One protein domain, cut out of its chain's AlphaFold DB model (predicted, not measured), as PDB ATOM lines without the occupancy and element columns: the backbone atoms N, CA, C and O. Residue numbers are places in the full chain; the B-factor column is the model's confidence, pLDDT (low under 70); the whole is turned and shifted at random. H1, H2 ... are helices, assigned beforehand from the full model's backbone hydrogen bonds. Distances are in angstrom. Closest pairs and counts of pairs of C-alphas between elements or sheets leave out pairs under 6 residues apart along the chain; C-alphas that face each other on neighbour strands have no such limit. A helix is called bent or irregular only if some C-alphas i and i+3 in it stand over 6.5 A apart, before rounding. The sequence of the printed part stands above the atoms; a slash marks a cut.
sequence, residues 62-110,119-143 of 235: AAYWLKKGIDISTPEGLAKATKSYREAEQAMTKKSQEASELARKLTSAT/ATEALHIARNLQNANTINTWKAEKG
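This is residues 62 to 110 and 119 to 143 of the 235 residues of an uncharacterized protein of Naasia lichenicola (UniProt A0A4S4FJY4). One long straight helix, H2, makes the longest axis, and a second long helix, H3, comes close to it near one end, so that the two form an open L. The short helix H1 sits near the other end of H2, turned across it, and there is no shared core: residues 83 to 102 of H2 and residues 129 to 143, of which 129 to 141 belong to H3, stand free. The printed part has 74 residues with three named helices, in the order H1, H2, H3, and no named strand; its class is all helix. The whole is extended, with a radius of gyration of the C-alphas of 20.6 A, and elongated, spanning 55 by 31 by 19 A.

The longest helix is H2, residues 75 to 109, and it touches no other helix. H3, residues 119 to 141, is close to H2 but not clearly touching, with 1 pair of C-alphas within 8 A; the closest C-alphas are those of Thr 107 and Ile 125, 7.8 A apart. H2 and H3 run opposite ways at a steep tilt of 69 degrees, only just short of about perpendicular, and their centres are 26.0 A apart. H1, residues 62 to 67, is also close to H2 but not clearly touching; the closest C-alphas are those of Trp 65 and Ala 81, 7.3 A apart. The lines of H1 and H2 stand about perpendicular, at 76 degrees. H1 and H3 are apart. In H1, H2 and H3 every O i to N i+4 pair is within hydrogen-bond range.

H2 begins with C-alpha 75 at (-12.654, -21.869, -22.857) and ends with C-alpha 109 at (-29.796, 12.391, -55.844), 50.6 A from first to last C-alpha over 35 residues. H3 has 23 residues and measures 32.5 A from C-alpha 119 to C-alpha 141, which is at (-37.323, -12.884, -66.322). H1 has 6 residues and measures 8.5 A; its C-alpha 62 is at (-23.873, -25.967, -28.608). None of the three helices is bent or irregular.

The two C-alphas farthest apart are those of Thr 74 and Thr 120, at 56.6 A, and those of Ala 62 and Gly 143, the first and last printed, are 42.2 A apart. The link from H1 to H2, 7 residues, is short. The link from H2 to H3 runs across the cut: residues 111 to 118 are not printed, and C-alphas 110 and 119 are 15.6 A apart. The mean pLDDT of the printed part is 82.8; confidence is low, under 70, at residues 106 to 110 and at residue 119, on the two sides of the cut.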
ATOM      1  N   ALA A  62     -25.107 -25.190 -28.573       80.44
ATOM      2  CA  ALA A  62     -23.873 -25.967 -28.608       80.44
ATOM      3  C   ALA A  62     -23.750 -26.745 -29.924       80.44
ATOM      4  O   ALA A  62     -22.717 -26.635 -30.585       80.44
ATOM      5  N   ALA A  63     -24.803 -27.436 -30.370       85.19
ATOM      6  CA  ALA A  63     -24.850 -28.090 -31.677       85.19
ATOM      7  C   ALA A  63     -24.608 -27.113 -32.844       85.19
ATOM      8  O   ALA A  63     -23.852 -27.442 -33.767       85.19
ATOM      9  N   TYR A  64     -25.173 -25.897 -32.802       85.50
ATOM     10  CA  TYR A  64     -24.900 -24.862 -33.809       85.50
ATOM     11  C   TYR A  64     -23.408 -24.509 -33.879       85.50
ATOM     12  O   TYR A  64     -22.806 -24.546 -34.958       85.50
ATOM     13  N   TRP A  65     -22.787 -24.183 -32.741       85.62
ATOM     14  CA  TRP A  65     -21.378 -23.789 -32.704       85.62
ATOM     15  C   TRP A  65     -20.442 -24.961 -33.027       85.62
ATOM     16  O   TRP A  65     -19.488 -24.791 -33.794       85.62
ATOM     17  N   LEU A  66     -20.759 -26.171 -32.566       87.25
ATOM     18  CA  LEU A  66     -19.997 -27.381 -32.866       87.25
ATOM     19  C   LEU A  66     -20.023 -27.694 -34.373       87.25
ATOM     20  O   LEU A  66     -18.978 -27.973 -34.963       87.25
ATOM     21  N   LYS A  67     -21.174 -27.510 -35.038       88.94
ATOM     22  CA  LYS A  67     -21.323 -27.572 -36.508       88.94
ATOM     23  C   LYS A  67     -20.515 -26.492 -37.245       88.94
ATOM     24  O   LYS A  67     -20.152 -26.687 -38.404       88.94
ATOM     25  N   LYS A  68     -20.191 -25.370 -36.591       84.19
ATOM     26  CA  LYS A  68     -19.252 -24.338 -37.082       84.19
ATOM     27  C   LYS A  68     -17.780 -24.634 -36.740       84.19
ATOM     28  O   LYS A  68     -16.917 -23.812 -37.047       84.19
ATOM     29  N   GLY A  69     -17.468 -25.780 -36.128       84.44
ATOM     30  CA  GLY A  69     -16.112 -26.127 -35.686       84.44
ATOM     31  C   GLY A  69     -15.650 -25.307 -34.475       84.44
ATOM     32  O   GLY A  69     -14.484 -24.901 -34.400       84.44
ATOM     33  N   ILE A  70     -16.581 -24.988 -33.571       86.69
ATOM     34  CA  ILE A  70     -16.359 -24.200 -32.357       86.69
ATOM     35  C   ILE A  70     -17.009 -24.931 -31.176       86.69
ATOM     36  O   ILE A  70     -18.222 -24.896 -31.004       86.69
ATOM     37  N   ASP A  71     -16.202 -25.592 -30.349       88.25
ATOM     38  CA  ASP A  71     -16.692 -26.273 -29.148       88.25
ATOM     39  C   ASP A  71     -16.818 -25.288 -27.973       88.25
ATOM     40  O   ASP A  71     -15.844 -25.000 -27.272       88.25
ATOM     41  N   ILE A  72     -18.029 -24.770 -27.757       83.56
ATOM     42  CA  ILE A  72     -18.319 -23.802 -26.686       83.56
ATOM     43  C   ILE A  72     -18.234 -24.381 -25.267       83.56
ATOM     44  O   ILE A  72     -18.283 -23.608 -24.312       83.56
ATOM     45  N   SER A  73     -18.074 -25.701 -25.103       88.38
ATOM     46  CA  SER A  73     -17.774 -26.298 -23.793       88.38
ATOM     47  C   SER A  73     -16.326 -26.038 -23.353       88.38
ATOM     48  O   SER A  73     -16.002 -26.134 -22.168       88.38
ATOM     49  N   THR A  74     -15.453 -25.648 -24.291       88.75
ATOM     50  CA  THR A  74     -14.056 -25.286 -24.022       88.75
ATOM     51  C   THR A  74     -13.882 -23.770 -23.845       88.75
ATOM     52  O   THR A  74     -14.535 -22.992 -24.549       88.75
ATOM     53  N   PRO A  75     -12.948 -23.301 -22.991       85.25
ATOM     54  CA  PRO A  75     -12.654 -21.869 -22.857       85.25
ATOM     55  C   PRO A  75     -12.217 -21.203 -24.174       85.25
ATOM     56  O   PRO A  75     -12.565 -20.053 -24.437       85.25
ATOM     57  N   GLU A  76     -11.480 -21.930 -25.021       86.19
ATOM     58  CA  GLU A  76     -11.011 -21.434 -26.320       86.19
ATOM     59  C   GLU A  76     -12.147 -21.322 -27.344       86.19
ATOM     60  O   GLU A  76     -12.259 -20.310 -28.043       86.19
ATOM     61  N   GLY A  77     -13.022 -22.329 -27.422       87.69
ATOM     62  CA  GLY A  77     -14.186 -22.300 -28.300       87.69
ATOM     63  C   GLY A  77     -15.217 -21.263 -27.862       87.69
ATOM     64  O   GLY A  77     -15.729 -20.535 -28.711       87.69
ATOM     65  N   LEU A  78     -15.435 -21.087 -26.554       88.12
ATOM     66  CA  LEU A  78     -16.264 -20.003 -26.026       88.12
ATOM     67  C   LEU A  78     -15.727 -18.632 -26.469       88.12
ATOM     68  O   LEU A  78     -16.471 -17.855 -27.067       88.12
ATOM     69  N   ALA A  79     -14.432 -18.361 -26.270       88.19
ATOM     70  CA  ALA A  79     -13.804 -17.104 -26.691       88.19
ATOM     71  C   ALA A  79     -13.886 -16.878 -28.215       88.19
ATOM     72  O   ALA A  79     -14.102 -15.753 -28.677       88.19
ATOM     73  N   LYS A  80     -13.757 -17.947 -29.012       88.88
ATOM     74  CA  LYS A  80     -13.903 -17.911 -30.474       88.88
ATOM     75  C   LYS A  80     -15.345 -17.608 -30.900       88.88
ATOM     76  O   LYS A  80     -15.537 -16.778 -31.789       88.88
ATOM     77  N   ALA A  81     -16.343 -18.192 -30.231       87.81
ATOM     78  CA  ALA A  81     -17.752 -17.852 -30.425       87.81
ATOM     79  C   ALA A  81     -18.009 -16.371 -30.093       87.81
ATOM     80  O   ALA A  81     -18.525 -15.645 -30.944       87.81
ATOM     81  N   THR A  82     -17.549 -15.874 -28.934       88.62
ATOM     82  CA  THR A  82     -17.734 -14.457 -28.546       88.62
ATOM     83  C   THR A  82     -17.078 -13.492 -29.535       88.62
ATOM     84  O   THR A  82     -17.657 -12.459 -29.873       88.62
ATOM     85  N   LYS A  83     -15.878 -13.825 -30.037       90.31
ATOM     86  CA  LYS A  83     -15.187 -13.032 -31.063       90.31
ATOM     87  C   LYS A  83     -15.990 -12.985 -32.364       90.31
ATOM     88  O   LYS A  83     -16.207 -11.897 -32.887       90.31
ATOM     89  N   SER A  84     -16.478 -14.132 -32.837       87.38
ATOM     90  CA  SER A  84     -17.281 -14.197 -34.064       87.38
ATOM     91  C   SER A  84     -18.626 -13.467 -33.944       87.38
ATOM     92  O   SER A  84     -19.063 -12.844 -34.907       87.38
ATOM     93  N   TYR A  85     -19.241 -13.459 -32.755       89.12
ATOM     94  CA  TYR A  85     -20.447 -12.676 -32.481       89.12
ATOM     95  C   TYR A  85     -20.176 -11.169 -32.591       89.12
ATOM     96  O   TYR A  85     -20.879 -10.467 -33.312       89.12
ATOM     97  N   ARG A  86     -19.094 -10.679 -31.967       90.06
ATOM     98  CA  ARG A  86     -18.675  -9.268 -32.063       90.06
ATOM     99  C   ARG A  86     -18.309  -8.855 -33.494       90.06
ATOM    100  O   ARG A  86     -18.592  -7.735 -33.902       90.06
ATOM    101  N   GLU A  87     -17.681  -9.743 -34.264       90.12
ATOM    102  CA  GLU A  87     -17.379  -9.507 -35.684       90.12
ATOM    103  C   GLU A  87     -18.659  -9.443 -36.534       90.12
ATOM    104  O   GLU A  87     -18.768  -8.583 -37.409       90.12
ATOM    105  N   ALA A  88     -19.651 -10.296 -36.254       86.50
ATOM    106  CA  ALA A  88     -20.958 -10.251 -36.904       86.50
ATOM    107  C   ALA A  88     -21.726  -8.961 -36.565       86.50
ATOM    108  O   ALA A  88     -22.266  -8.325 -37.469       86.50
ATOM    109  N   GLU A  89     -21.713  -8.537 -35.299       86.75
ATOM    110  CA  GLU A  89     -22.289  -7.268 -34.841       86.75
ATOM    111  C   GLU A  89     -21.648  -6.078 -35.570       86.75
ATOM    112  O   GLU A  89     -22.350  -5.316 -36.233       86.75
ATOM    113  N   GLN A  90     -20.313  -5.976 -35.574       90.12
ATOM    114  CA  GLN A  90     -19.587  -4.925 -36.302       90.12
ATOM    115  C   GLN A  90     -19.891  -4.930 -37.806       90.12
ATOM    116  O   GLN A  90     -20.061  -3.866 -38.409       90.12
ATOM    117  N   ALA A  91     -19.992  -6.111 -38.425       87.38
ATOM    118  CA  ALA A  91     -20.361  -6.240 -39.830       87.38
ATOM    119  C   ALA A  91     -21.806  -5.781 -40.097       87.38
ATOM    120  O   ALA A  91     -22.053  -5.139 -41.120       87.38
ATOM    121  N   MET A  92     -22.750  -6.057 -39.189       85.19
ATOM    122  CA  MET A  92     -24.122  -5.548 -39.279       85.19
ATOM    123  C   MET A  92     -24.185  -4.034 -39.072       85.19
ATOM    124  O   MET A  92     -24.824  -3.356 -39.872       85.19
ATOM    125  N   THR A  93     -23.483  -3.475 -38.079       88.62
ATOM    126  CA  THR A  93     -23.416  -2.019 -37.871       88.62
ATOM    127  C   THR A  93     -22.844  -1.315 -39.101       88.62
ATOM    128  O   THR A  93     -23.433  -0.349 -39.580       88.62
ATOM    129  N   LYS A  94     -21.744  -1.831 -39.667       91.19
ATOM    130  CA  LYS A  94     -21.122  -1.274 -40.876       91.19
ATOM    131  C   LYS A  94     -22.055  -1.349 -42.086       91.19
ATOM    132  O   LYS A  94     -22.238  -0.344 -42.763       91.19
ATOM    133  N   LYS A  95     -22.711  -2.491 -42.320       86.38
ATOM    134  CA  LYS A  95     -23.704  -2.628 -43.401       86.38
ATOM    135  C   LYS A  95     -24.937  -1.748 -43.197       86.38
ATOM    136  O   LYS A  95     -25.481  -1.247 -44.172       86.38
ATOM    137  N   SER A  96     -25.366  -1.531 -41.954       85.25
ATOM    138  CA  SER A  96     -26.466  -0.618 -41.614       85.25
ATOM    139  C   SER A  96     -26.099   0.843 -41.909       85.25
ATOM    140  O   SER A  96     -26.897   1.580 -42.490       85.25
ATOM    141  N   GLN A  97     -24.859   1.248 -41.609       84.00
ATOM    142  CA  GLN A  97     -24.320   2.556 -41.995       84.00
ATOM    143  C   GLN A  97     -24.224   2.696 -43.522       84.00
ATOM    144  O   GLN A  97     -24.752   3.659 -44.069       84.00
ATOM    145  N   GLU A  98     -23.647   1.714 -44.222       85.31
ATOM    146  CA  GLU A  98     -23.560   1.691 -45.691       85.31
ATOM    147  C   GLU A  98     -24.950   1.753 -46.355       85.31
ATOM    148  O   GLU A  98     -25.151   2.523 -47.294       85.31
ATOM    149  N   ALA A  99     -25.936   1.013 -45.838       80.38
ATOM    150  CA  ALA A  99     -27.321   1.058 -46.306       80.38
ATOM    151  C   ALA A  99     -27.989   2.418 -46.032       80.38
ATOM    152  O   ALA A  99     -28.699   2.936 -46.890       80.38
ATOM    153  N   SER A 100     -27.722   3.030 -44.874       78.00
ATOM    154  CA  SER A 100     -28.227   4.365 -44.523       78.00
ATOM    155  C   SER A 100     -27.606   5.462 -45.393       78.00
ATOM    156  O   SER A 100     -28.295   6.391 -45.811       78.00
ATOM    157  N   GLU A 101     -26.315   5.357 -45.711       80.69
ATOM    158  CA  GLU A 101     -25.654   6.238 -46.673       80.69
ATOM    159  C   GLU A 101     -26.195   6.053 -48.090       80.69
ATOM    160  O   GLU A 101     -26.383   7.044 -48.792       80.69
ATOM    161  N   LEU A 102     -26.447   4.812 -48.519       80.44
ATOM    162  CA  LEU A 102     -27.035   4.518 -49.824       80.44
ATOM    163  C   LEU A 102     -28.457   5.088 -49.927       80.44
ATOM    164  O   LEU A 102     -28.777   5.739 -50.918       80.44
ATOM    165  N   ALA A 103     -29.276   4.917 -48.884       75.06
ATOM    166  CA  ALA A 103     -30.613   5.496 -48.798       75.06
ATOM    167  C   ALA A 103     -30.563   7.031 -48.862       75.06
ATOM    168  O   ALA A 103     -31.237   7.630 -49.696       75.06
ATOM    169  N   ARG A 104     -29.687   7.675 -48.072       73.94
ATOM    170  CA  ARG A 104     -29.474   9.133 -48.141       73.94
ATOM    171  C   ARG A 104     -29.006   9.590 -49.518       73.94
ATOM    172  O   ARG A 104     -29.517  10.586 -50.014       73.94
ATOM    173  N   LYS A 105     -28.070   8.874 -50.153       74.31
ATOM    174  CA  LYS A 105     -27.603   9.170 -51.518       74.31
ATOM    175  C   LYS A 105     -28.757   9.087 -52.516       74.31
ATOM    176  O   LYS A 105     -28.913  10.016 -53.296       74.31
ATOM    177  N   LEU A 106     -29.605   8.059 -52.436       69.38
ATOM    178  CA  LEU A 106     -30.777   7.895 -53.301       69.38
ATOM    179  C   LEU A 106     -31.818   9.013 -53.109       69.38
ATOM    180  O   LEU A 106     -32.309   9.556 -54.099       69.38
ATOM    181  N   THR A 107     -32.102   9.402 -51.861       65.50
ATOM    182  CA  THR A 107     -32.978  10.545 -51.549       65.50
ATOM    183  C   THR A 107     -32.370  11.864 -52.034       65.50
ATOM    184  O   THR A 107     -33.047  12.626 -52.704       65.50
ATOM    185  N   SER A 108     -31.082  12.121 -51.779       58.31
ATOM    186  CA  SER A 108     -30.413  13.380 -52.167       58.31
ATOM    187  C   SER A 108     -30.120  13.517 -53.667       58.31
ATOM    188  O   SER A 108     -30.008  14.633 -54.165       58.31
ATOM    189  N   ALA A 109     -29.996  12.402 -54.395       54.19
ATOM    190  CA  ALA A 109     -29.796  12.391 -55.844       54.19
ATOM    191  C   ALA A 109     -31.095  12.654 -56.624       54.19
ATOM    192  O   ALA A 109     -31.037  12.955 -57.814       54.19
ATOM    193  N   THR A 110     -32.255  12.570 -55.963       53.62
ATOM    194  CA  THR A 110     -33.510  13.086 -56.509       53.62
ATOM    195  C   THR A 110     -33.780  14.455 -55.881       53.62
ATOM    196  O   THR A 110     -34.105  14.506 -54.697       53.62
ATOM    197  N   ALA A 119     -45.551  13.118 -46.890       68.75
ATOM    198  CA  ALA A 119     -46.381  12.221 -47.696       68.75
ATOM    199  C   ALA A 119     -46.013  12.214 -49.196       68.75
ATOM    200  O   ALA A 119     -46.162  11.192 -49.862       68.75
ATOM    201  N   THR A 120     -45.530  13.338 -49.730       70.94
ATOM    202  CA  THR A 120     -45.067  13.471 -51.122       70.94
ATOM    203  C   THR A 120     -43.692  12.823 -51.310       70.94
ATOM    204  O   THR A 120     -43.474  12.135 -52.307       70.94
ATOM    205  N   GLU A 121     -42.793  12.974 -50.332       73.75
ATOM    206  CA  GLU A 121     -41.499  12.279 -50.304       73.75
ATOM    207  C   GLU A 121     -41.694  10.757 -50.196       73.75
ATOM    208  O   GLU A 121     -41.153  10.006 -51.007       73.75
ATOM    209  N   ALA A 122     -42.566  10.298 -49.291       75.88
ATOM    210  CA  ALA A 122     -42.937   8.890 -49.159       75.88
ATOM    211  C   ALA A 122     -43.526   8.311 -50.462       75.88
ATOM    212  O   ALA A 122     -43.164   7.206 -50.868       75.88
ATOM    213  N   LEU A 123     -44.377   9.068 -51.165       78.44
ATOM    214  CA  LEU A 123     -44.903   8.711 -52.490       78.44
ATOM    215  C   LEU A 123     -43.799   8.596 -53.551       78.44
ATOM    216  O   LEU A 123     -43.856   7.705 -54.403       78.44
ATOM    217  N   HIS A 124     -42.796   9.476 -53.513       75.62
ATOM    218  CA  HIS A 124     -41.661   9.427 -54.431       75.62
ATOM    219  C   HIS A 124     -40.772   8.203 -54.162       75.62
ATOM    220  O   HIS A 124     -40.431   7.462 -55.085       75.62
ATOM    221  N   ILE A 125     -40.463   7.935 -52.891       78.88
ATOM    222  CA  ILE A 125     -39.710   6.750 -52.456       78.88
ATOM    223  C   ILE A 125     -40.461   5.466 -52.838       78.88
ATOM    224  O   ILE A 125     -39.858   4.560 -53.413       78.88
ATOM    225  N   ALA A 126     -41.775   5.397 -52.604       77.44
ATOM    226  CA  ALA A 126     -42.600   4.242 -52.960       77.44
ATOM    227  C   ALA A 126     -42.600   3.966 -54.474       77.44
ATOM    228  O   ALA A 126     -42.427   2.818 -54.887       77.44
ATOM    229  N   ARG A 127     -42.716   5.009 -55.310       78.50
ATOM    230  CA  ARG A 127     -42.606   4.887 -56.776       78.50
ATOM    231  C   ARG A 127     -41.221   4.417 -57.211       78.50
ATOM    232  O   ARG A 127     -41.127   3.513 -58.037       78.50
ATOM    233  N   ASN A 128     -40.154   4.964 -56.631       79.75
ATOM    234  CA  ASN A 128     -38.788   4.516 -56.914       79.75
ATOM    235  C   ASN A 128     -38.581   3.042 -56.532       79.75
ATOM    236  O   ASN A 128     -37.985   2.289 -57.302       79.75
ATOM    237  N   LEU A 129     -39.115   2.604 -55.387       83.56
ATOM    238  CA  LEU A 129     -39.039   1.213 -54.937       83.56
ATOM    239  C   LEU A 129     -39.830   0.270 -55.857       83.56
ATOM    240  O   LEU A 129     -39.329  -0.792 -56.227       83.56
ATOM    241  N   GLN A 130     -41.034   0.674 -56.276       82.31
ATOM    242  CA  GLN A 130     -41.849  -0.063 -57.242       82.31
ATOM    243  C   GLN A 130     -41.141  -0.172 -58.602       82.31
ATOM    244  O   GLN A 130     -41.083  -1.262 -59.172       82.31
ATOM    245  N   ASN A 131     -40.548   0.917 -59.100       81.12
ATOM    246  CA  ASN A 131     -39.790   0.921 -60.352       81.12
ATOM    247  C   ASN A 131     -38.558   0.009 -60.260       81.12
ATOM    248  O   ASN A 131     -38.344  -0.817 -61.143       81.12
ATOM    249  N   ALA A 132     -37.792   0.083 -59.167       83.31
ATOM    250  CA  ALA A 132     -36.642  -0.787 -58.931       83.31
ATOM    251  C   ALA A 132     -37.040  -2.273 -58.854       83.31
ATOM    252  O   ALA A 132     -36.382  -3.118 -59.459       83.31
ATOM    253  N   ASN A 133     -38.142  -2.601 -58.171       86.19
ATOM    254  CA  ASN A 133     -38.672  -3.965 -58.116       86.19
ATOM    255  C   ASN A 133     -39.121  -4.464 -59.505       86.19
ATOM    256  O   ASN A 133     -38.750  -5.566 -59.910       86.19
ATOM    257  N   THR A 134     -39.825  -3.623 -60.269       86.44
ATOM    258  CA  THR A 134     -40.248  -3.917 -61.650       86.44
ATOM    259  C   THR A 134     -39.043  -4.194 -62.555       86.44
ATOM    260  O   THR A 134     -39.014  -5.201 -63.260       86.44
ATOM    261  N   ILE A 135     -38.013  -3.344 -62.490       87.19
ATOM    262  CA  ILE A 135     -36.769  -3.497 -63.256       87.19
ATOM    263  C   ILE A 135     -36.037  -4.787 -62.861       87.19
ATOM    264  O   ILE A 135     -35.610  -5.532 -63.739       87.19
ATOM    265  N   ASN A 136     -35.910  -5.083 -61.566       87.88
ATOM    266  CA  ASN A 136     -35.227  -6.288 -61.086       87.88
ATOM    267  C   ASN A 136     -35.975  -7.577 -61.467       87.88
ATOM    268  O   ASN A 136     -35.340  -8.559 -61.847       87.88
ATOM    269  N   THR A 137     -37.310  -7.558 -61.427       90.31
ATOM    270  CA  THR A 137     -38.151  -8.677 -61.878       90.31
ATOM    271  C   THR A 137     -37.975  -8.905 -63.378       90.31
ATOM    272  O   THR A 137     -37.630 -10.010 -63.789       90.31
ATOM    273  N   TRP A 138     -38.073  -7.848 -64.192       91.44
ATOM    274  CA  TRP A 138     -37.826  -7.927 -65.636       91.44
ATOM    275  C   TRP A 138     -36.402  -8.418 -65.965       91.44
ATOM    276  O   TRP A 138     -36.235  -9.261 -66.846       91.44
ATOM    277  N   LYS A 139     -35.368  -7.971 -65.233       90.88
ATOM    278  CA  LYS A 139     -33.985  -8.467 -65.394       90.88
ATOM    279  C   LYS A 139     -33.888  -9.974 -65.161       90.88
ATOM    280  O   LYS A 139     -33.244 -10.664 -65.952       90.88
ATOM    281  N   ALA A 140     -34.535 -10.478 -64.108       89.44
ATOM    282  CA  ALA A 140     -34.565 -11.901 -63.787       89.44
ATOM    283  C   ALA A 140     -35.331 -12.711 -64.850       89.44
ATOM    284  O   ALA A 140     -34.818 -13.718 -65.335       89.44
ATOM    285  N   GLU A 141     -36.511 -12.246 -65.274       89.50
ATOM    286  CA  GLU A 141     -37.323 -12.884 -66.322       89.50
ATOM    287  C   GLU A 141     -36.614 -12.939 -67.680       89.50
ATOM    288  O   GLU A 141     -36.713 -13.933 -68.400       89.50
ATOM    289  N   LYS A 142     -35.901 -11.869 -68.054       86.19
ATOM    290  CA  LYS A 142     -35.209 -11.760 -69.346       86.19
ATOM    291  C   LYS A 142     -33.759 -12.254 -69.318       86.19
ATOM    292  O   LYS A 142     -33.084 -12.141 -70.345       86.19
ATOM    293  N   GLY A 143     -33.283 -12.780 -68.187       88.38
ATOM    294  CA  GLY A 143     -31.918 -13.287 -68.025       88.38
ATOM    295  C   GLY A 143     -30.847 -12.246 -68.357       88.38
ATOM    296  O   GLY A 143     -29.899 -12.560 -69.070       88.38
TER     297      GLY A 143